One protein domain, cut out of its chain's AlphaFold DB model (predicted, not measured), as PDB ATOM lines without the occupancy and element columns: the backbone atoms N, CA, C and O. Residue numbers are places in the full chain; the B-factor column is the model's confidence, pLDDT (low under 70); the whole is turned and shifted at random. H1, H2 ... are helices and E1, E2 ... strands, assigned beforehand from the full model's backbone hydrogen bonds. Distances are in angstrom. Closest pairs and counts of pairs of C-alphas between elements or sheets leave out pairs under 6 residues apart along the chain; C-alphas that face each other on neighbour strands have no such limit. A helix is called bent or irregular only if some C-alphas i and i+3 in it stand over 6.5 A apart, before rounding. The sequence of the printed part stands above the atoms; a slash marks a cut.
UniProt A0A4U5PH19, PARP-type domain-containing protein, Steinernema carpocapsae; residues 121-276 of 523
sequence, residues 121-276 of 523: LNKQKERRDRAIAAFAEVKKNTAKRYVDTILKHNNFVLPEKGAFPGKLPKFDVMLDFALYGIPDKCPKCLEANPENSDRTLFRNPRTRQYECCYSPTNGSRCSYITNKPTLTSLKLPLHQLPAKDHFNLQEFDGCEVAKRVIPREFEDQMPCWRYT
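Overview. This is residues 121 to 276 of the 523 residues of the protein "PARP-type domain-containing protein" of Steinernema carpocapsae (UniProt A0A4U5PH19). Helix H4 makes the core; H1 and H3 cross it, and the small antiparallel hairpin E1 and E2 packs beside it through E1. H6 packs on H1's residues 131 to 134, H5 and H7 lie far from the core, and long links join several parts. The printed part has 156 residues with seven named helices and two named strands, in the order H1 H2 H3 H4 H5 E1 E2 H6 H7; it is mostly helix, with under half of the residues in named elements. It is compact, with a radius of gyration of the C-alphas of 16.1 A and spans of 44 by 39 by 28 A.

Arrangement. Start at H1, residues 121 to 134; its residues 127 to 132 alone touch H4, residues 170 to 180, at a steep tilt of 51 degrees, closest at C-alphas 128 and 179, 6.7 A. H2, residues 136 to 140, touches H3, residues 146 to 153, only at the corner, closest at C-alphas 138 and 146, 5.7 A. H3 touches H4 at 58 degrees, a steep tilt, closest at C-alphas 147 and 171, 6.1 A. H5, residues 187 to 192, touches no helix. In the hairpin of E1, residues 201 to 203, and E2, residues 210 to 212, N 202 and O 211 are within hydrogen-bond range at 3.0 A. The closest C-alphas of H4 and E1, 173 and 202, are 6.8 A apart. H6, residues 243 to 252, touches H1's residues 131 to 134 alone, closest at C-alphas 134 and 248, 5.2 A, at a shallow tilt of 23 degrees, opposite ways. H6 is irregular: C-alphas 244 and 247 are 7.6 A apart. In H6, 2 of 6 O i to N i+4 pairs and 5 of 7 O i to N i+3 pairs are within hydrogen-bond range; in H1, H2, H3, H4 and H5 every O i to N i+4 pair is, and H7, residues 265 to 268, is too short for such a pair.

Along the chain. Find C-alpha 121 at (-29.543, 24.052, 13.914); H1 runs 19.9 A from there. H4 spans 15.6 A and H6 15.0 A. H7 ends at C-alpha 268, (-13.347, 24.810, 19.831).

Size, cuts and confidence. The C-alphas of Ala 243 and Tyr 275, 46.7 A apart, are the two farthest apart. The printed part has no cut. The links H3 to H4, E2 to H6 and H6 to H7 are long. Look for pLDDT under 70 at residues 159 to 167, 206 to 207, 216 to 220 and 266 to 276.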
ATOM      1  N   LEU A 121     -29.316  25.007  12.821       87.38
ATOM      2  CA  LEU A 121     -29.543  24.052  13.914       87.38
ATOM      3  C   LEU A 121     -31.041  23.838  14.177       87.38
ATOM      4  O   LEU A 121     -31.482  22.699  14.347       87.38
ATOM      5  N   ASN A 122     -31.840  24.907  14.135       87.31
ATOM      6  CA  ASN A 122     -33.292  24.839  14.292       87.31
ATOM      7  C   ASN A 122     -33.938  24.016  13.166       87.31
ATOM      8  O   ASN A 122     -34.685  23.080  13.449       87.31
ATOM      9  N   LYS A 123     -33.581  24.273  11.899       90.00
ATOM     10  CA  LYS A 123     -34.052  23.476  10.750       90.00
ATOM     11  C   LYS A 123     -33.670  21.999  10.875       90.00
ATOM     12  O   LYS A 123     -34.483  21.118  10.581       90.00
ATOM     13  N   GLN A 124     -32.446  21.711  11.327       90.75
ATOM     14  CA  GLN A 124     -31.983  20.344  11.582       90.75
ATOM     15  C   GLN A 124     -32.838  19.656  12.657       90.75
ATOM     16  O   GLN A 124     -33.229  18.497  12.491       90.75
ATOM     17  N   LYS A 125     -33.171  20.374  13.735       87.81
ATOM     18  CA  LYS A 125     -34.028  19.873  14.811       87.81
ATOM     19  C   LYS A 125     -35.459  19.613  14.337       87.81
ATOM     20  O   LYS A 125     -35.984  18.530  14.575       87.81
ATOM     21  N   GLU A 126     -36.066  20.544  13.607       90.62
ATOM     22  CA  GLU A 126     -37.414  20.367  13.051       90.62
ATOM     23  C   GLU A 126     -37.493  19.148  12.123       90.62
ATOM     24  O   GLU A 126     -38.439  18.362  12.199       90.62
ATOM     25  N   ARG A 127     -36.474  18.944  11.275       91.69
ATOM     26  CA  ARG A 127     -36.366  17.748  10.425       91.69
ATOM     27  C   ARG A 127     -36.265  16.470  11.263       91.69
ATOM     28  O   ARG A 127     -36.916  15.479  10.939       91.69
ATOM     29  N   ARG A 128     -35.491  16.491  12.355       92.06
ATOM     30  CA  ARG A 128     -35.390  15.379  13.313       92.06
ATOM     31  C   ARG A 128     -36.735  15.049  13.955       92.06
ATOM     32  O   ARG A 128     -37.095  13.875  14.008       92.06
ATOM     33  N   ASP A 129     -37.471  16.053  14.413       91.12
ATOM     34  CA  ASP A 129     -38.761  15.857  15.078       91.12
ATOM     35  C   ASP A 129     -39.810  15.287  14.108       91.12
ATOM     36  O   ASP A 129     -40.511  14.330  14.456       91.12
ATOM     37  N   ARG A 130     -39.842  15.772  12.855       93.00
ATOM     38  CA  ARG A 130     -40.672  15.181  11.788       93.00
ATOM     39  C   ARG A 130     -40.298  13.733  11.492       93.00
ATOM     40  O   ARG A 130     -41.189  12.893  11.407       93.00
ATOM     41  N   ALA A 131     -39.007  13.410  11.415       93.81
ATOM     42  CA  ALA A 131     -38.561  12.031  11.215       93.81
ATOM     43  C   ALA A 131     -38.994  11.125  12.379       93.81
ATOM     44  O   ALA A 131     -39.550  10.053  12.166       93.81
ATOM     45  N   ILE A 132     -38.812  11.554  13.630       92.06
ATOM     46  CA  ILE A 132     -39.252  10.774  14.798       92.06
ATOM     47  C   ILE A 132     -40.764  10.512  14.750       92.06
ATOM     48  O   ILE A 132     -41.191   9.402  15.076       92.06
ATOM     49  N   ALA A 133     -41.556  11.505  14.338       91.88
ATOM     50  CA  ALA A 133     -42.995  11.356  14.162       91.88
ATOM     51  C   ALA A 133     -43.343  10.392  13.013       91.88
ATOM     52  O   ALA A 133     -44.164   9.497  13.206       91.88
ATOM     53  N   ALA A 134     -42.684  10.520  11.857       93.38
ATOM     54  CA  ALA A 134     -42.896   9.662  10.691       93.38
ATOM     55  C   ALA A 134     -42.550   8.190  10.970       93.38
ATOM     56  O   ALA A 134     -43.264   7.290  10.545       93.38
ATOM     57  N   PHE A 135     -41.486   7.935  11.737       94.19
ATOM     58  CA  PHE A 135     -41.042   6.588  12.103       94.19
ATOM     59  C   PHE A 135     -41.625   6.093  13.445       94.19
ATOM     60  O   PHE A 135     -41.107   5.140  14.037       94.19
ATOM     61  N   ALA A 136     -42.693   6.710  13.962       91.69
ATOM     62  CA  ALA A 136     -43.231   6.387  15.283       91.69
ATOM     63  C   ALA A 136     -43.765   4.945  15.391       91.69
ATOM     64  O   ALA A 136     -43.442   4.264  16.370       91.69
ATOM     65  N   GLU A 137     -44.532   4.438  14.418       89.06
ATOM     66  CA  GLU A 137     -45.021   3.047  14.480       89.06
ATOM     67  C   GLU A 137     -43.911   2.040  14.182       89.06
ATOM     68  O   GLU A 137     -43.846   0.988  14.824       89.06
ATOM     69  N   VAL A 138     -42.970   2.398  13.301       90.88
ATOM     70  CA  VAL A 138     -41.727   1.638  13.082       90.88
ATOM     71  C   VAL A 138     -40.974   1.443  14.403       90.88
ATOM     72  O   VAL A 138     -40.524   0.335  14.698       90.88
ATOM     73  N   LYS A 139     -40.881   2.493  15.231       90.31
ATOM     74  CA  LYS A 139     -40.233   2.449  16.550       90.31
ATOM     75  C   LYS A 139     -41.005   1.606  17.566       90.31
ATOM     76  O   LYS A 139     -40.389   0.863  18.329       90.31
ATOM     77  N   LYS A 140     -42.333   1.756  17.620       87.50
ATOM     78  CA  LYS A 140     -43.192   1.075  18.606       87.50
ATOM     79  C   LYS A 140     -43.286  -0.425  18.352       87.50
ATOM     80  O   LYS A 140     -43.304  -1.204  19.303       87.50
ATOM     81  N   ASN A 141     -43.345  -0.842  17.089       85.31
ATOM     82  CA  ASN A 141     -43.626  -2.226  16.721       85.31
ATOM     83  C   ASN A 141     -42.349  -3.079  16.642       85.31
ATOM     84  O   ASN A 141     -41.962  -3.602  15.593       85.31
ATOM     85  N   THR A 142     -41.676  -3.219  17.784       78.88
ATOM     86  CA  THR A 142     -40.398  -3.939  17.905       78.88
ATOM     87  C   THR A 142     -40.504  -5.412  17.498       78.88
ATOM     88  O   THR A 142     -39.557  -5.951  16.925       78.88
ATOM     89  N   ALA A 143     -41.666  -6.044  17.706       82.50
ATOM     90  CA  ALA A 143     -41.932  -7.435  17.331       82.50
ATOM     91  C   ALA A 143     -41.844  -7.679  15.816       82.50
ATOM     92  O   ALA A 143     -41.379  -8.731  15.383       82.50
ATOM     93  N   LYS A 144     -42.245  -6.697  14.997       86.38
ATOM     94  CA  LYS A 144     -42.175  -6.782  13.530       86.38
ATOM     95  C   LYS A 144     -40.786  -6.490  12.964       86.38
ATOM     96  O   LYS A 144     -40.574  -6.682  11.773       86.38
ATOM     97  N   ARG A 145     -39.839  -6.056  13.806       89.62
ATOM     98  CA  ARG A 145     -38.438  -5.791  13.442       89.62
ATOM     99  C   ARG A 145     -38.273  -4.851  12.235       89.62
ATOM    100  O   ARG A 145     -37.280  -4.952  11.525       89.62
ATOM    101  N   TYR A 146     -39.184  -3.891  12.044       93.38
ATOM    102  CA  TYR A 146     -39.146  -2.949  10.915       93.38
ATOM    103  C   TYR A 146     -37.813  -2.201  10.786       93.38
ATOM    104  O   TYR A 146     -37.302  -2.040   9.684       93.38
ATOM    105  N   VAL A 147     -37.213  -1.804  11.913       92.62
ATOM    106  CA  VAL A 147     -35.882  -1.174  11.937       92.62
ATOM    107  C   VAL A 147     -34.822  -2.083  11.310       92.62
ATOM    108  O   VAL A 147     -34.010  -1.623  10.514       92.62
ATOM    109  N   ASP A 148     -34.845  -3.382  11.625       92.31
ATOM    110  CA  ASP A 148     -33.898  -4.337  11.045       92.31
ATOM    111  C   ASP A 148     -34.151  -4.516   9.543       92.31
ATOM    112  O   ASP A 148     -33.198  -4.620   8.776       92.31
ATOM    113  N   THR A 149     -35.419  -4.524   9.122       93.50
ATOM    114  CA  THR A 149     -35.814  -4.594   7.709       93.50
ATOM    115  C   THR A 149     -35.285  -3.400   6.916       93.50
ATOM    116  O   THR A 149     -34.683  -3.595   5.864       93.50
ATOM    117  N   ILE A 150     -35.447  -2.177   7.432       95.12
ATOM    118  CA  ILE A 150     -34.962  -0.947   6.782       95.12
ATOM    119  C   ILE A 150     -33.435  -0.970   6.662       95.12
ATOM    120  O   ILE A 150     -32.897  -0.722   5.584       95.12
ATOM    121  N   LEU A 151     -32.731  -1.298   7.748       94.19
ATOM    122  CA  LEU A 151     -31.267  -1.329   7.748       94.19
ATOM    123  C   LEU A 151     -30.725  -2.377   6.763       94.19
ATOM    124  O   LEU A 151     -29.857  -2.060   5.951       94.19
ATOM    125  N   LYS A 152     -31.300  -3.586   6.748       92.88
ATOM    126  CA  LYS A 152     -30.921  -4.648   5.802       92.88
ATOM    127  C   LYS A 152     -31.239  -4.301   4.350       92.88
ATOM    128  O   LYS A 152     -30.437  -4.610   3.481       92.88
ATOM    129  N   HIS A 153     -32.370  -3.643   4.087       95.00
ATOM    130  CA  HIS A 153     -32.736  -3.199   2.737       95.00
ATOM    131  C   HIS A 153     -31.701  -2.237   2.135       95.00
ATOM    132  O   HIS A 153     -31.555  -2.163   0.922       95.00
ATOM    133  N   ASN A 154     -30.954  -1.535   2.988       94.88
ATOM    134  CA  ASN A 154     -29.882  -0.634   2.584       94.88
ATOM    135  C   ASN A 154     -28.480  -1.237   2.768       94.88
ATOM    136  O   ASN A 154     -27.502  -0.498   2.874       94.88
ATOM    137  N   ASN A 155     -28.372  -2.566   2.831       93.50
ATOM    138  CA  ASN A 155     -27.121  -3.310   3.003       93.50
ATOM    139  C   ASN A 155     -26.331  -2.933   4.267       93.50
ATOM    140  O   ASN A 155     -25.116  -3.105   4.305       93.50
ATOM    141  N   PHE A 156     -26.986  -2.406   5.306       92.06
ATOM    142  CA  PHE A 156     -26.325  -2.166   6.582       92.06
ATOM    143  C   PHE A 156     -26.321  -3.442   7.421       92.06
ATOM    144  O   PHE A 156     -27.377  -3.955   7.813       92.06
ATOM    145  N   VAL A 157     -25.126  -3.947   7.723       83.25
ATOM    146  CA  VAL A 157     -24.968  -5.139   8.553       83.25
ATOM    147  C   VAL A 157     -25.158  -4.776  10.008       83.25
ATOM    148  O   VAL A 157     -24.426  -3.982  10.597       83.25
ATOM    149  N   LEU A 158     -26.157  -5.415  10.604       76.44
ATOM    150  CA  LEU A 158     -26.410  -5.342  12.029       76.44
ATOM    151  C   LEU A 158     -25.421  -6.251  12.766       76.44
ATOM    152  O   LEU A 158     -25.491  -7.465  12.577       76.44
ATOM    153  N   PRO A 159     -24.559  -5.703  13.636       69.88
ATOM    154  CA  PRO A 159     -23.688  -6.512  14.475       69.88
ATOM    155  C   PRO A 159     -24.495  -7.441  15.389       69.88
ATOM    156  O   PRO A 159     -25.597  -7.096  15.837       69.88
ATOM    157  N   GLU A 160     -23.921  -8.597  15.723       62.72
ATOM    158  CA  GLU A 160     -24.449  -9.463  16.778       62.72
ATOM    159  C   GLU A 160     -24.328  -8.800  18.171       62.72
ATOM    160  O   GLU A 160     -23.771  -7.706  18.330       62.72
ATOM    161  N   LYS A 161     -24.934  -9.412  19.203       55.41
ATOM    162  CA  LYS A 161     -25.063  -8.827  20.555       55.41
ATOM    163  C   LYS A 161     -23.720  -8.287  21.079       55.41
ATOM    164  O   LYS A 161     -22.725  -8.994  21.086       55.41
ATOM    165  N   GLY A 162     -23.729  -7.054  21.597       51.88
ATOM    166  CA  GLY A 162     -22.586  -6.449  22.302       51.88
ATOM    167  C   GLY A 162     -21.659  -5.571  21.452       51.88
ATOM    168  O   GLY A 162     -20.860  -4.836  22.020       51.88
ATOM    169  N   ALA A 163     -21.799  -5.563  20.123       52.41
ATOM    170  CA  ALA A 163     -20.884  -4.831  19.242       52.41
ATOM    171  C   ALA A 163     -21.265  -3.360  18.958       52.41
ATOM    172  O   ALA A 163     -20.442  -2.609  18.441       52.41
ATOM    173  N   PHE A 164     -22.455  -2.876  19.330       60.75
ATOM    174  CA  PHE A 164     -22.701  -1.425  19.350       60.75
ATOM    175  C   PHE A 164     -22.145  -0.794  20.638       60.75
ATOM    176  O   PHE A 164     -22.390  -1.340  21.718       60.75
ATOM    177  N   PRO A 165     -21.459   0.365  20.569       55.47
ATOM    178  CA  PRO A 165     -20.939   1.032  21.757       55.47
ATOM    179  C   PRO A 165     -22.072   1.341  22.750       55.47
ATOM    180  O   PRO A 165     -23.013   2.073  22.453       55.47
ATOM    181  N   GLY A 166     -21.996   0.716  23.931       53.88
ATOM    182  CA  GLY A 166     -22.902   0.861  25.075       53.88
ATOM    183  C   GLY A 166     -24.401   0.929  24.772       53.88
ATOM    184  O   GLY A 166     -25.014   1.968  25.010       53.88
ATOM    185  N   LYS A 167     -24.994  -0.196  24.350       61.34
ATOM    186  CA  LYS A 167     -26.448  -0.374  24.131       61.34
ATOM    187  C   LYS A 167     -27.084   0.679  23.198       61.34
ATOM    188  O   LYS A 167     -28.267   0.974  23.361       61.34
ATOM    189  N   LEU A 168     -26.341   1.236  22.230       72.12
ATOM    190  CA  LEU A 168     -26.910   2.155  21.234       72.12
ATOM    191  C   LEU A 168     -28.125   1.502  20.536       72.12
ATOM    192  O   LEU A 168     -27.984   0.416  19.961       72.12
ATOM    193  N   PRO A 169     -29.323   2.114  20.586       82.75
ATOM    194  CA  PRO A 169     -30.506   1.559  19.941       82.75
ATOM    195  C   PRO A 169     -30.369   1.556  18.417       82.75
ATOM    196  O   PRO A 169     -30.051   2.574  17.810       82.75
ATOM    197  N   LYS A 170     -30.723   0.440  17.772       87.50
ATOM    198  CA  LYS A 170     -30.752   0.339  16.300       87.50
ATOM    199  C   LYS A 170     -31.630   1.405  15.640       87.50
ATOM    200  O   LYS A 170     -31.337   1.854  14.539       87.50
ATOM    201  N   PHE A 171     -32.702   1.808  16.324       90.75
ATOM    202  CA  PHE A 171     -33.578   2.878  15.858       90.75
ATOM    203  C   PHE A 171     -32.830   4.206  15.718       90.75
ATOM    204  O   PHE A 171     -33.087   4.932  14.769       90.75
ATOM    205  N   ASP A 172     -31.892   4.508  16.618       88.88
ATOM    206  CA  ASP A 172     -31.142   5.766  16.573       88.88
ATOM    207  C   ASP A 172     -30.147   5.766  15.399       88.88
ATOM    208  O   ASP A 172     -29.979   6.792  14.747       88.88
ATOM    209  N   VAL A 173     -29.575   4.602  15.057       91.44
ATOM    210  CA  VAL A 173     -28.762   4.417  13.836       91.44
ATOM    211  C   VAL A 173     -29.609   4.630  12.577       91.44
ATOM    212  O   VAL A 173     -29.237   5.400  11.698       91.44
ATOM    213  N   MET A 174     -30.778   3.989  12.507       94.25
ATOM    214  CA  MET A 174     -31.714   4.147  11.387       94.25
ATOM    215  C   MET A 174     -32.211   5.595  11.251       94.25
ATOM    216  O   MET A 174     -32.333   6.106  10.141       94.25
ATOM    217  N   LEU A 175     -32.480   6.269  12.370       93.81
ATOM    218  CA  LEU A 175     -32.889   7.670  12.379       93.81
ATOM    219  C   LEU A 175     -31.772   8.576  11.850       93.81
ATOM    220  O   LEU A 175     -32.051   9.484  11.074       93.81
ATOM    221  N   ASP A 176     -30.514   8.323  12.221       93.44
ATOM    222  CA  ASP A 176     -29.370   9.067  11.685       93.44
ATOM    223  C   ASP A 176     -29.277   8.934  10.156       93.44
ATOM    224  O   ASP A 176     -29.111   9.935   9.457       93.44
ATOM    225  N   PHE A 177     -29.505   7.727   9.633       95.38
ATOM    226  CA  PHE A 177     -29.546   7.463   8.193       95.38
ATOM    227  C   PHE A 177     -30.682   8.196   7.481       95.38
ATOM    228  O   PHE A 177     -30.481   8.720   6.389       95.38
ATOM    229  N   ALA A 178     -31.865   8.271   8.092       94.81
ATOM    230  CA  ALA A 178     -32.990   9.018   7.531       94.81
ATOM    231  C   ALA A 178     -32.717  10.530   7.484       94.81
ATOM    232  O   ALA A 178     -33.177  11.230   6.582       94.81
ATOM    233  N   LEU A 179     -31.961  11.046   8.455       93.31
ATOM    234  CA  LEU A 179     -31.681  12.474   8.558       93.31
ATOM    235  C   LEU A 179     -30.547  12.924   7.648       93.31
ATOM    236  O   LEU A 179     -30.683  13.960   7.000       93.31
ATOM    237  N   TYR A 180     -29.459  12.156   7.599       93.69
ATOM    238  CA  TYR A 180     -28.199  12.582   6.989       93.69
ATOM    239  C   TYR A 180     -27.681  11.620   5.925       93.69
ATOM    240  O   TYR A 180     -26.605  11.848   5.394       93.69
ATOM    241  N   GLY A 181     -28.407  10.554   5.604       94.06
ATOM    242  CA  GLY A 181     -27.967   9.544   4.651       94.06
ATOM    243  C   GLY A 181     -27.106   8.443   5.268       94.06
ATOM    244  O   GLY A 181     -26.681   8.483   6.423       94.06
ATOM    245  N   ILE A 182     -26.877   7.416   4.461       94.75
ATOM    246  CA  ILE A 182     -26.192   6.187   4.834       94.75
ATOM    247  C   ILE A 182     -24.718   6.296   4.451       94.75
ATOM    248  O   ILE A 182     -24.423   6.485   3.265       94.75
ATOM    249  N   PRO A 183     -23.792   6.118   5.405       93.94
ATOM    250  CA  PRO A 183     -22.370   5.982   5.123       93.94
ATOM    251  C   PRO A 183     -22.083   4.857   4.137       93.94
ATOM    252  O   PRO A 183     -22.701   3.788   4.188       93.94
ATOM    253  N   ASP A 184     -21.145   5.100   3.232       90.62
ATOM    254  CA  ASP A 184     -20.659   4.082   2.312       90.62
ATOM    255  C   ASP A 184     -19.917   2.951   3.048       90.62
ATOM    256  O   ASP A 184     -19.731   2.966   4.272       90.62
ATOM    257  N   LYS A 185     -19.525   1.926   2.296       90.62
ATOM    258  CA  LYS A 185     -18.778   0.773   2.800       90.62
ATOM    259  C   LYS A 185     -17.506   1.225   3.517       90.62
ATOM    260  O   LYS A 185     -16.862   2.200   3.135       90.62
ATOM    261  N   CYS A 186     -17.115   0.487   4.553       88.62
ATOM    262  CA  CYS A 186     -15.857   0.749   5.243       88.62
ATOM    263  C   CYS A 186     -14.676   0.433   4.304       88.62
ATOM    264  O   CYS A 186     -14.524  -0.738   3.948       88.62
ATOM    265  N   PRO A 187     -13.805   1.405   3.959       88.00
ATOM    266  CA  PRO A 187     -12.691   1.174   3.036       88.00
ATOM    267  C   PRO A 187     -11.749   0.073   3.526       88.00
ATOM    268  O   PRO A 187     -11.407  -0.826   2.774       88.00
ATOM    269  N   LYS A 188     -11.438   0.063   4.828       85.56
ATOM    270  CA  LYS A 188     -10.577  -0.955   5.451       85.56
ATOM    271  C   LYS A 188     -11.164  -2.368   5.367       85.56
ATOM    272  O   LYS A 188     -10.435  -3.336   5.181       85.56
ATOM    273  N   CYS A 189     -12.481  -2.508   5.536       84.00
ATOM    274  CA  CYS A 189     -13.143  -3.809   5.409       84.00
ATOM    275  C   CYS A 189     -13.251  -4.249   3.947       84.00
ATOM    276  O   CYS A 189     -13.132  -5.439   3.676       84.00
ATOM    277  N   LEU A 190     -13.461  -3.300   3.033       87.56
ATOM    278  CA  LEU A 190     -13.512  -3.554   1.599       87.56
ATOM    279  C   LEU A 190     -12.139  -3.968   1.052       87.56
ATOM    280  O   LEU A 190     -12.054  -4.893   0.261       87.56
ATOM    281  N   GLU A 191     -11.056  -3.343   1.514       85.19
ATOM    282  CA  GLU A 191      -9.685  -3.757   1.188       85.19
ATOM    283  C   GLU A 191      -9.387  -5.177   1.681       85.19
ATOM    284  O   GLU A 191      -8.794  -5.975   0.960       85.19
ATOM    285  N   ALA A 192      -9.822  -5.512   2.901       82.31
ATOM    286  CA  ALA A 192      -9.608  -6.836   3.482       82.31
ATOM    287  C   ALA A 192     -10.438  -7.939   2.801       82.31
ATOM    288  O   ALA A 192     -10.024  -9.097   2.783       82.31
ATOM    289  N   ASN A 193     -11.613  -7.598   2.272       81.50
ATOM    290  CA  ASN A 193     -12.454  -8.505   1.503       81.50
ATOM    291  C   ASN A 193     -13.190  -7.721   0.397       81.50
ATOM    292  O   ASN A 193     -14.256  -7.159   0.669       81.50
ATOM    293  N   PRO A 194     -12.658  -7.693  -0.840       83.19
ATOM    294  CA  PRO A 194     -13.228  -6.918  -1.947       83.19
ATOM    295  C   PRO A 194     -14.649  -7.324  -2.351       83.19
ATOM    296  O   PRO A 194     -15.394  -6.507  -2.890       83.19
ATOM    297  N   GLU A 195     -15.047  -8.567  -2.070       77.56
ATOM    298  CA  GLU A 195     -16.406  -9.054  -2.326       77.56
ATOM    299  C   GLU A 195     -17.406  -8.574  -1.264       77.56
ATOM    300  O   GLU A 195     -18.621  -8.671  -1.450       77.56
ATOM    301  N   ASN A 196     -16.917  -8.015  -0.150       74.12
ATOM    302  CA  ASN A 196     -17.766  -7.514   0.913       74.12
ATOM    303  C   ASN A 196     -18.524  -6.260   0.454       74.12
ATOM    304  O   ASN A 196     -17.989  -5.153   0.348       74.12
ATOM    305  N   SER A 197     -19.815  -6.439   0.184       72.62
ATOM    306  CA  SER A 197     -20.707  -5.357  -0.225       72.62
ATOM    307  C   SER A 197     -21.378  -4.626   0.943       72.62
ATOM    308  O   SER A 197     -22.117  -3.663   0.716       72.62
ATOM    309  N   ASP A 198     -21.094  -5.044   2.176       85.69
ATOM    310  CA  ASP A 198     -21.819  -4.616   3.361       85.69
ATOM    311  C   ASP A 198     -21.396  -3.232   3.856       85.69
ATOM    312  O   ASP A 198     -20.218  -2.862   3.920       85.69
ATOM    313  N   ARG A 199     -22.393  -2.464   4.293       90.25
ATOM    314  CA  ARG A 199     -22.197  -1.199   4.993       90.25
ATOM    315  C   ARG A 199     -22.106  -1.463   6.484       90.25
ATOM    316  O   ARG A 199     -22.984  -2.072   7.089       90.25
ATOM    317  N   THR A 200     -21.028  -0.974   7.073       88.31
ATOM    318  CA  THR A 200     -20.679  -1.205   8.481       88.31
ATOM    319  C   THR A 200     -20.307   0.087   9.200       88.31
ATOM    320  O   THR A 200     -20.006   0.067  10.391       88.31
ATOM    321  N   LEU A 201     -20.320   1.225   8.500       90.06
ATOM    322  CA  LEU A 201     -20.068   2.532   9.090       90.06
ATOM    323  C   LEU A 201     -21.362   3.122   9.650       90.06
ATOM    324  O   LEU A 201     -22.384   3.172   8.969       90.06
ATOM    325  N   PHE A 202     -21.307   3.617  10.880       89.69
ATOM    326  CA  PHE A 202     -22.411   4.335  11.515       89.69
ATOM    327  C   PHE A 202     -21.871   5.541  12.277       89.69
ATOM    328  O   PHE A 202     -20.711   5.555  12.692       89.69
ATOM    329  N   ARG A 203     -22.710   6.558  12.485       87.50
ATOM    330  CA  ARG A 203     -22.348   7.680  13.347       87.50
ATOM    331  C   ARG A 203     -22.459   7.250  14.804       87.50
ATOM    332  O   ARG A 203     -23.555   6.971  15.287       87.50
ATOM    333  N   ASN A 204     -21.343   7.233  15.522       78.75
ATOM    334  CA  ASN A 204     -21.366   7.039  16.963       78.75
ATOM    335  C   ASN A 204     -21.693   8.391  17.632       78.75
ATOM    336  O   ASN A 204     -20.912   9.336  17.493       78.75
ATOM    337  N   PRO A 205     -22.833   8.535  18.338       71.75
ATOM    338  CA  PRO A 205     -23.217   9.806  18.958       71.75
ATOM    339  C   PRO A 205     -22.297  10.204  20.120       71.75
ATOM    340  O   PRO A 205     -22.198  11.384  20.441       71.75
ATOM    341  N   ARG A 206     -21.592   9.238  20.727       66.81
ATOM    342  CA  ARG A 206     -20.648   9.500  21.818       66.81
ATOM    343  C   ARG A 206     -19.335  10.040  21.295       66.81
ATOM    344  O   ARG A 206     -18.876  11.068  21.762       66.81
ATOM    345  N   THR A 207     -18.731   9.372  20.319       65.31
ATOM    346  CA  THR A 207     -17.464   9.868  19.766       65.31
ATOM    347  C   THR A 207     -17.668  10.999  18.776       65.31
ATOM    348  O   THR A 207     -16.747  11.757  18.496       65.31
ATOM    349  N   ARG A 208     -18.892  11.129  18.255       73.75
ATOM    350  CA  ARG A 208     -19.261  12.046  17.179       73.75
ATOM    351  C   ARG A 208     -18.436  11.800  15.914       73.75
ATOM    352  O   ARG A 208     -18.365  12.694  15.076       73.75
ATOM    353  N   GLN A 209     -17.939  10.584  15.719       78.50
ATOM    354  CA  GLN A 209     -17.238  10.149  14.512       78.50
ATOM    355  C   GLN A 209     -18.016   9.017  13.836       78.50
ATOM    356  O   GLN A 209     -18.868   8.370  14.456       78.50
ATOM    357  N   TYR A 210     -17.763   8.789  12.549       84.62
ATOM    358  CA  TYR A 210     -18.256   7.593  11.878       84.62
ATOM    359  C   TYR A 210     -17.295   6.449  12.146       84.62
ATOM    360  O   TYR A 210     -16.110   6.551  11.838       84.62
ATOM    361  N   GLU A 211     -17.812   5.366  12.707       84.50
ATOM    362  CA  GLU A 211     -17.025   4.216  13.136       84.50
ATOM    363  C   GLU A 211     -17.498   2.957  12.435       84.50
ATOM    364  O   GLU A 211     -18.690   2.780  12.172       84.50
ATOM    365  N   CYS A 212     -16.564   2.042  12.196       84.56
ATOM    366  CA  CYS A 212     -16.907   0.711  11.737       84.56
ATOM    367  C   CYS A 212     -17.443  -0.153  12.889       84.56
ATOM    368  O   CYS A 212     -16.852  -0.250  13.971       84.56
ATOM    369  N   CYS A 213     -18.581  -0.803  12.660       80.81
ATOM    370  CA  CYS A 213     -19.154  -1.801  13.559       80.81
ATOM    371  C   CYS A 213     -18.825  -3.244  13.159       80.81
ATOM    372  O   CYS A 213     -19.312  -4.169  13.807       80.81
ATOM    373  N   TYR A 214     -18.011  -3.454  12.119       80.50
ATOM    374  CA  TYR A 214     -17.614  -4.795  11.698       80.50
ATOM    375  C   TYR A 214     -16.743  -5.470  12.760       80.50
ATOM    376  O   TYR A 214     -15.708  -4.933  13.165       80.50
ATOM    377  N   SER A 215     -17.151  -6.667  13.170       71.31
ATOM    378  CA  SER A 215     -16.394  -7.530  14.071       71.31
ATOM    379  C   SER A 215     -16.515  -8.972  13.575       71.31
ATOM    380  O   SER A 215     -17.616  -9.518  13.621       71.31
ATOM    381  N   PRO A 216     -15.433  -9.587  13.074       66.38
ATOM    382  CA  PRO A 216     -15.452 -10.998  12.704       66.38
ATOM    383  C   PRO A 216     -15.528 -11.887  13.958       66.38
ATOM    384  O   PRO A 216     -15.027 -11.509  15.014       66.38
ATOM    385  N   THR A 217     -16.116 -13.081  13.841       60.81
ATOM    386  CA  THR A 217     -16.387 -14.003  14.966       60.81
ATOM    387  C   THR A 217     -15.140 -14.368  15.784       60.81
ATOM    388  O   THR A 217     -15.236 -14.533  16.993       60.81
ATOM    389  N   ASN A 218     -13.968 -14.433  15.139       53.91
ATOM    390  CA  ASN A 218     -12.689 -14.824  15.749       53.91
ATOM    391  C   ASN A 218     -11.590 -13.759  15.583       53.91
ATOM    392  O   ASN A 218     -10.406 -14.086  15.599       53.91
ATOM    393  N   GLY A 219     -11.952 -12.494  15.355       58.66
ATOM    394  CA  GLY A 219     -10.965 -11.437  15.133       58.66
ATOM    395  C   GLY A 219     -11.313 -10.134  15.834       58.66
ATOM    396  O   GLY A 219     -12.413  -9.940  16.348       58.66
ATOM    397  N   SER A 220     -10.341  -9.229  15.861       60.72
ATOM    398  CA  SER A 220     -10.510  -7.913  16.462       60.72
ATOM    399  C   SER A 220     -11.479  -7.055  15.644       60.72
ATOM    400  O   SER A 220     -11.505  -7.091  14.410       60.72
ATOM    401  N   ARG A 221     -12.295  -6.262  16.348       70.56
ATOM    402  CA  ARG A 221     -13.201  -5.292  15.726       70.56
ATOM    403  C   ARG A 221     -12.426  -4.343  14.810       70.56
ATOM    404  O   ARG A 221     -11.343  -3.870  15.158       70.56
ATOM    405  N   CYS A 222     -13.022  -3.998  13.672       72.38
ATOM    406  CA  CYS A 222     -12.475  -2.982  12.787       72.38
ATOM    407  C   CYS A 222     -12.371  -1.623  13.502       72.38
ATOM    408  O   CYS A 222     -13.356  -1.091  14.010       72.38
ATOM    409  N   SER A 223     -11.167  -1.053  13.500       74.12
ATOM    410  CA  SER A 223     -10.831   0.234  14.122       74.12
ATOM    411  C   SER A 223     -10.933   1.436  13.174       74.12
ATOM    412  O   SER A 223     -10.368   2.488  13.455       74.12
ATOM    413  N   TYR A 224     -11.588   1.287  12.017       76.69
ATOM    414  CA  TYR A 224     -11.713   2.380  11.054       76.69
ATOM    415  C   TYR A 224     -12.665   3.468  11.567       76.69
ATOM    416  O   TYR A 224     -13.788   3.172  11.987       76.69
ATOM    417  N   ILE A 225     -12.209   4.718  11.476       75.62
ATOM    418  CA  ILE A 225     -12.924   5.916  11.911       75.62
ATOM    419  C   ILE A 225     -12.773   6.994  10.832       75.62
ATOM    420  O   ILE A 225     -11.701   7.149  10.250       75.62
ATOM    421  N   THR A 226     -13.832   7.757  10.564       78.38
ATOM    422  CA  THR A 226     -13.790   8.923   9.670       78.38
ATOM    423  C   THR A 226     -14.765  10.011  10.115       78.38
ATOM    424  O   THR A 226     -15.792   9.740  10.730       78.38
ATOM    425  N   ASN A 227     -14.471  11.263   9.765       76.69
ATOM    426  CA  ASN A 227     -15.391  12.395   9.933       76.69
ATOM    427  C   ASN A 227     -16.042  12.833   8.616       76.69
ATOM    428  O   ASN A 227     -16.948  13.663   8.625       76.69
ATOM    429  N   LYS A 228     -15.578  12.292   7.485       83.44
ATOM    430  CA  LYS A 228     -16.007  12.680   6.137       83.44
ATOM    431  C   LYS A 228     -16.358  11.434   5.321       83.44
ATOM    432  O   LYS A 228     -15.651  11.122   4.366       83.44
ATOM    433  N   PRO A 229     -17.379  10.660   5.727       89.06
ATOM    434  CA  PRO A 229     -17.826   9.544   4.912       89.06
ATOM    435  C   PRO A 229     -18.496  10.065   3.639       89.06
ATOM    436  O   PRO A 229     -19.111  11.134   3.633       89.06
ATOM    437  N   THR A 230     -18.445   9.262   2.585       91.31
ATOM    438  CA  THR A 230     -19.386   9.393   1.473       91.31
ATOM    439  C   THR A 230     -20.755   8.924   1.955       91.31
ATOM    440  O   THR A 230     -20.858   7.887   2.613       91.31
ATOM    441  N   LEU A 231     -21.800   9.700   1.673       93.50
ATOM    442  CA  LEU A 231     -23.164   9.437   2.124       93.50
ATOM    443  C   LEU A 231     -24.074   9.235   0.913       93.50
ATOM    444  O   LEU A 231     -23.968   9.953  -0.079       93.50
ATOM    445  N   THR A 232     -24.990   8.277   1.010       94.00
ATOM    446  CA  THR A 232     -26.027   8.018   0.000       94.00
ATOM    447  C   THR A 232     -27.414   8.098   0.625       94.00
ATOM    448  O   THR A 232     -27.561   7.895   1.828       94.00
ATOM    449  N   SER A 233     -28.451   8.372  -0.166       95.06
ATOM    450  CA  SER A 233     -29.814   8.482   0.363       95.06
ATOM    451  C   SER A 233     -30.347   7.153   0.914       95.06
ATOM    452  O   SER A 233     -30.051   6.082   0.384       95.06
ATOM    453  N   LEU A 234     -31.127   7.231   1.998       95.62
ATOM    454  CA  LEU A 234     -31.832   6.089   2.583       95.62
ATOM    455  C   LEU A 234     -32.961   5.649   1.650       95.62
ATOM    456  O   LEU A 234     -33.727   6.490   1.199       95.62
ATOM    457  N   LYS A 235     -33.093   4.348   1.391       96.00
ATOM    458  CA  LYS A 235     -34.216   3.773   0.640       96.00
ATOM    459  C   LYS A 235     -35.142   3.000   1.564       96.00
ATOM    460  O   LYS A 235     -34.682   2.201   2.382       96.00
ATOM    461  N   LEU A 236     -36.445   3.230   1.466       95.25
ATOM    462  CA  LEU A 236     -37.426   2.591   2.338       95.25
ATOM    463  C   LEU A 236     -38.167   1.466   1.603       95.25
ATOM    464  O   LEU A 236     -38.791   1.706   0.571       95.25
ATOM    465  N   PRO A 237     -38.204   0.236   2.153       94.38
ATOM    466  CA  PRO A 237     -39.021  -0.838   1.600       94.38
ATOM    467  C   PRO A 237     -40.495  -0.631   1.986       94.38
ATOM    468  O   PRO A 237     -41.033  -1.399   2.779       94.38
ATOM    469  N   LEU A 238     -41.156   0.410   1.454       91.56
ATOM    470  CA  LEU A 238     -42.496   0.855   1.881       91.56
ATOM    471  C   LEU A 238     -43.518  -0.294   1.944       91.56
ATOM    472  O   LEU A 238     -44.238  -0.418   2.929       91.56
ATOM    473  N   HIS A 239     -43.508  -1.207   0.972       90.25
ATOM    474  CA  HIS A 239     -44.381  -2.392   0.943       90.25
ATOM    475  C   HIS A 239     -44.249  -3.327   2.166       90.25
ATOM    476  O   HIS A 239     -45.165  -4.091   2.451       90.25
ATOM    477  N   GLN A 240     -43.128  -3.273   2.893       90.50
ATOM    478  CA  GLN A 240     -42.869  -4.056   4.109       90.50
ATOM    479  C   GLN A 240     -43.075  -3.243   5.394       90.50
ATOM    480  O   GLN A 240     -42.899  -3.780   6.487       90.50
ATOM    481  N   LEU A 241     -43.417  -1.956   5.284       90.06
ATOM    482  CA  LEU A 241     -43.616  -1.033   6.401       90.06
ATOM    483  C   LEU A 241     -45.112  -0.771   6.649       90.06
ATOM    484  O   LEU A 241     -45.932  -1.001   5.757       90.06
ATOM    485  N   PRO A 242     -45.500  -0.292   7.847       85.56
ATOM    486  CA  PRO A 242     -46.897   0.001   8.164       85.56
ATOM    487  C   PRO A 242     -47.536   0.975   7.162       85.56
ATOM    488  O   PRO A 242     -47.096   2.116   7.041       85.56
ATOM    489  N   ALA A 243     -48.618   0.547   6.499       80.75
ATOM    490  CA  ALA A 243     -49.328   1.342   5.486       80.75
ATOM    491  C   ALA A 243     -49.784   2.720   5.993       80.75
ATOM    492  O   ALA A 243     -49.773   3.698   5.252       80.75
ATOM    493  N   LYS A 244     -50.131   2.803   7.284       79.44
ATOM    494  CA  LYS A 244     -50.562   4.036   7.953       79.44
ATOM    495  C   LYS A 244     -49.526   5.166   7.876       79.44
ATOM    496  O   LYS A 244     -49.916   6.329   7.872       79.44
ATOM    497  N   ASP A 245     -48.241   4.830   7.783       77.94
ATOM    498  CA  ASP A 245     -47.154   5.809   7.827       77.94
ATOM    499  C   ASP A 245     -46.571   6.113   6.440       77.94
ATOM    500  O   ASP A 245     -45.737   7.006   6.323       77.94
ATOM    501  N   HIS A 246     -46.999   5.412   5.379       85.25
ATOM    502  CA  HIS A 246     -46.392   5.510   4.041       85.25
ATOM    503  C   HIS A 246     -46.271   6.948   3.539       85.25
ATOM    504  O   HIS A 246     -45.216   7.322   3.041       85.25
ATOM    505  N   PHE A 247     -47.313   7.761   3.729       86.75
ATOM    506  CA  PHE A 247     -47.315   9.163   3.313       86.75
ATOM    507  C   PHE A 247     -46.202   9.983   3.991       86.75
ATOM    508  O   PHE A 247     -45.472  10.705   3.322       86.75
ATOM    509  N   ASN A 248     -46.019   9.826   5.304       89.06
ATOM    510  CA  ASN A 248     -44.990  10.558   6.051       89.06
ATOM    511  C   ASN A 248     -43.589   9.971   5.821       89.06
ATOM    512  O   ASN A 248     -42.596  10.691   5.842       89.06
ATOM    513  N   LEU A 249     -43.492   8.658   5.599       90.81
ATOM    514  CA  LEU A 249     -42.228   7.973   5.326       90.81
ATOM    515  C   LEU A 249     -41.639   8.357   3.964       90.81
ATOM    516  O   LEU A 249     -40.418   8.388   3.830       90.81
ATOM    517  N   GLN A 250     -42.477   8.695   2.980       90.25
ATOM    518  CA  GLN A 250     -42.029   9.147   1.659       90.25
ATOM    519  C   GLN A 250     -41.153  10.410   1.711       90.25
ATOM    520  O   GLN A 250     -40.268  10.538   0.873       90.25
ATOM    521  N   GLU A 251     -41.312  11.295   2.711       91.06
ATOM    522  CA  GLU A 251     -40.417  12.457   2.914       91.06
ATOM    523  C   GLU A 251     -38.943  12.027   3.063       91.06
ATOM    524  O   GLU A 251     -38.029  12.760   2.683       91.06
ATOM    525  N   PHE A 252     -38.707  10.821   3.590       93.44
ATOM    526  CA  PHE A 252     -37.381  10.293   3.912       93.44
ATOM    527  C   PHE A 252     -36.911   9.187   2.956       93.44
ATOM    528  O   PHE A 252     -35.782   8.714   3.097       93.44
ATOM    529  N   ASP A 253     -37.732   8.776   1.984       93.94
ATOM    530  CA  ASP A 253     -37.368   7.758   0.996       93.94
ATOM    531  C   ASP A 253     -36.640   8.382  -0.197       93.94
ATOM    532  O   ASP A 253     -37.189   9.165  -0.968       93.94
ATOM    533  N   GLY A 254     -35.361   8.056  -0.351       89.81
ATOM    534  CA  GLY A 254     -34.524   8.557  -1.432       89.81
ATOM    535  C   GLY A 254     -34.218  10.052  -1.373       89.81
ATOM    536  O   GLY A 254     -33.691  10.569  -2.355       89.81
ATOM    537  N   CYS A 255     -34.518  10.712  -0.252       89.38
ATOM    538  CA  CYS A 255     -34.311  12.142  -0.043       89.38
ATOM    539  C   CYS A 255     -32.829  12.533  -0.163       89.38
ATOM    540  O   CYS A 255     -31.936  11.752   0.175       89.38
ATOM    541  N   GLU A 256     -32.572  13.760  -0.617       88.12
ATOM    542  CA  GLU A 256     -31.223  14.317  -0.686       88.12
ATOM    543  C   GLU A 256     -30.549  14.326   0.697       88.12
ATOM    544  O   GLU A 256     -31.173  14.575   1.736       88.12
ATOM    545  N   VAL A 257     -29.250  14.027   0.694       88.25
ATOM    546  CA  VAL A 257     -28.408  13.940   1.887       88.25
ATOM    547  C   VAL A 257     -28.268  15.332   2.500       88.25
ATOM    548  O   VAL A 257     -27.606  16.207   1.944       88.25
ATOM    549  N   ALA A 258     -28.862  15.543   3.675       87.88
ATOM    550  CA  ALA A 258     -28.716  16.801   4.393       87.88
ATOM    551  C   ALA A 258     -27.314  16.930   5.009       87.88
ATOM    552  O   ALA A 258     -26.782  15.987   5.605       87.88
ATOM    553  N   LYS A 259     -26.728  18.131   4.934       87.19
ATOM    554  CA  LYS A 259     -25.488  18.446   5.652       87.19
ATOM    555  C   LYS A 259     -25.768  18.490   7.153       87.19
ATOM    556  O   LYS A 259     -26.700  19.154   7.598       87.19
ATOM    557  N   ARG A 260     -24.925  17.819   7.937       88.12
ATOM    558  CA  ARG A 260     -24.979  17.916   9.395       88.12
ATOM    559  C   ARG A 260     -24.310  19.194   9.875       88.12
ATOM    560  O   ARG A 260     -23.162  19.461   9.524       88.12
ATOM    561  N   VAL A 261     -25.017  19.919  10.723       86.31
ATOM    562  CA  VAL A 261     -24.551  21.127  11.396       86.31
ATOM    563  C   VAL A 261     -24.251  20.779  12.849       86.31
ATOM    564  O   VAL A 261     -25.016  20.060  13.500       86.31
ATOM    565  N   ILE A 262     -23.100  21.239  13.335       78.50
ATOM    566  CA  ILE A 262     -22.637  21.049  14.712       78.50
ATOM    567  C   ILE A 262     -22.451  22.417  15.382       78.50
ATOM    568  O   ILE A 262     -22.085  23.368  14.692       78.50
ATOM    569  N   PRO A 263     -22.708  22.542  16.697       78.31
ATOM    570  CA  PRO A 263     -22.374  23.753  17.443       78.31
ATOM    571  C   PRO A 263     -20.877  24.081  17.337       78.31
ATOM    572  O   PRO A 263     -20.053  23.164  17.373       78.31
ATOM    573  N   ARG A 264     -20.517  25.371  17.244       72.38
ATOM    574  CA  ARG A 264     -19.110  25.826  17.145       72.38
ATOM    575  C   ARG A 264     -18.266  25.338  18.316       72.38
ATOM    576  O   ARG A 264     -17.120  24.947  18.137       72.38
ATOM    577  N   GLU A 265     -18.868  25.246  19.499       74.38
ATOM    578  CA  GLU A 265     -18.198  24.759  20.702       74.38
ATOM    579  C   GLU A 265     -17.650  23.335  20.542       74.38
ATOM    580  O   GLU A 265     -16.764  22.944  21.288       74.38
ATOM    581  N   PHE A 266     -18.151  22.545  19.588       66.88
ATOM    582  CA  PHE A 266     -17.625  21.207  19.318       66.88
ATOM    583  C   PHE A 266     -16.326  21.225  18.501       66.88
ATOM    584  O   PHE A 266     -15.605  20.231  18.514       66.88
ATOM    585  N   GLU A 267     -16.045  22.310  17.777       58.12
ATOM    586  CA  GLU A 267     -14.771  22.528  17.082       58.12
ATOM    587  C   GLU A 267     -13.739  23.165  18.022       58.12
ATOM    588  O   GLU A 267     -12.558  22.827  17.960       58.12
ATOM    589  N   ASP A 268     -14.201  24.033  18.926       50.50
ATOM    590  CA  ASP A 268     -13.347  24.810  19.831       50.50
ATOM    591  C   ASP A 268     -13.032  24.100  21.162       50.50
ATOM    592  O   ASP A 268     -12.095  24.482  21.868       50.50
ATOM    593  N   GLN A 269     -13.828  23.098  21.555       53.31
ATOM    594  CA  GLN A 269     -13.674  22.383  22.826       53.31
ATOM    595  C   GLN A 269     -13.392  20.900  22.585       53.31
ATOM    596  O   GLN A 269     -14.147  20.209  21.900       53.31
ATOM    597  N   MET A 270     -12.342  20.378  23.221       45.59
ATOM    598  CA  MET A 270     -12.088  18.941  23.235       45.59
ATOM    599  C   MET A 270     -13.012  18.258  24.260       45.59
ATOM    600  O   MET A 270     -13.074  18.703  25.413       45.59
ATOM    601  N   PRO A 271     -13.751  17.196  23.885       51.03
ATOM    602  CA  PRO A 271     -14.548  16.436  24.841       51.03
ATOM    603  C   PRO A 271     -13.650  15.832  25.919       51.03
ATOM    604  O   PRO A 271     -12.656  15.175  25.610       51.03
ATOM    605  N   CYS A 272     -14.020  15.988  27.189       53.88
ATOM    606  CA  CYS A 272     -13.413  15.168  28.229       53.88
ATOM    607  C   CYS A 272     -13.912  13.724  28.065       53.88
ATOM    608  O   CYS A 272     -15.109  13.494  27.866       53.88
ATOM    609  N   TRP A 273     -13.015  12.747  28.167       45.44
ATOM    610  CA  TRP A 273     -13.362  11.332  28.071       45.44
ATOM    611  C   TRP A 273     -13.399  10.687  29.442       45.44
ATOM    612  O   TRP A 273     -12.647  11.035  30.351       45.44
ATOM    613  N   ARG A 274     -14.262   9.689  29.586       43.91
ATOM    614  CA  ARG A 274     -14.234   8.819  30.749       43.91
ATOM    615  C   ARG A 274     -13.064   7.842  30.630       43.91
ATOM    616  O   ARG A 274     -13.107   6.936  29.800       43.91
ATOM    617  N   TYR A 275     -12.053   7.998  31.481       35.38
ATOM    618  CA  TYR A 275     -10.993   7.004  31.635       35.38
ATOM    619  C   TYR A 275     -11.564   5.745  32.305       35.38
ATOM    620  O   TYR A 275     -12.151   5.803  33.388       35.38
ATOM    621  N   THR A 276     -11.432   4.593  31.646       32.75
ATOM    622  CA  THR A 276     -11.536   3.288  32.310       32.75
ATOM    623  C   THR A 276     -10.219   3.044  33.034       32.75
ATOM    624  O   THR A 276      -9.176   3.106  32.387       32.75
TER     625      THR A 276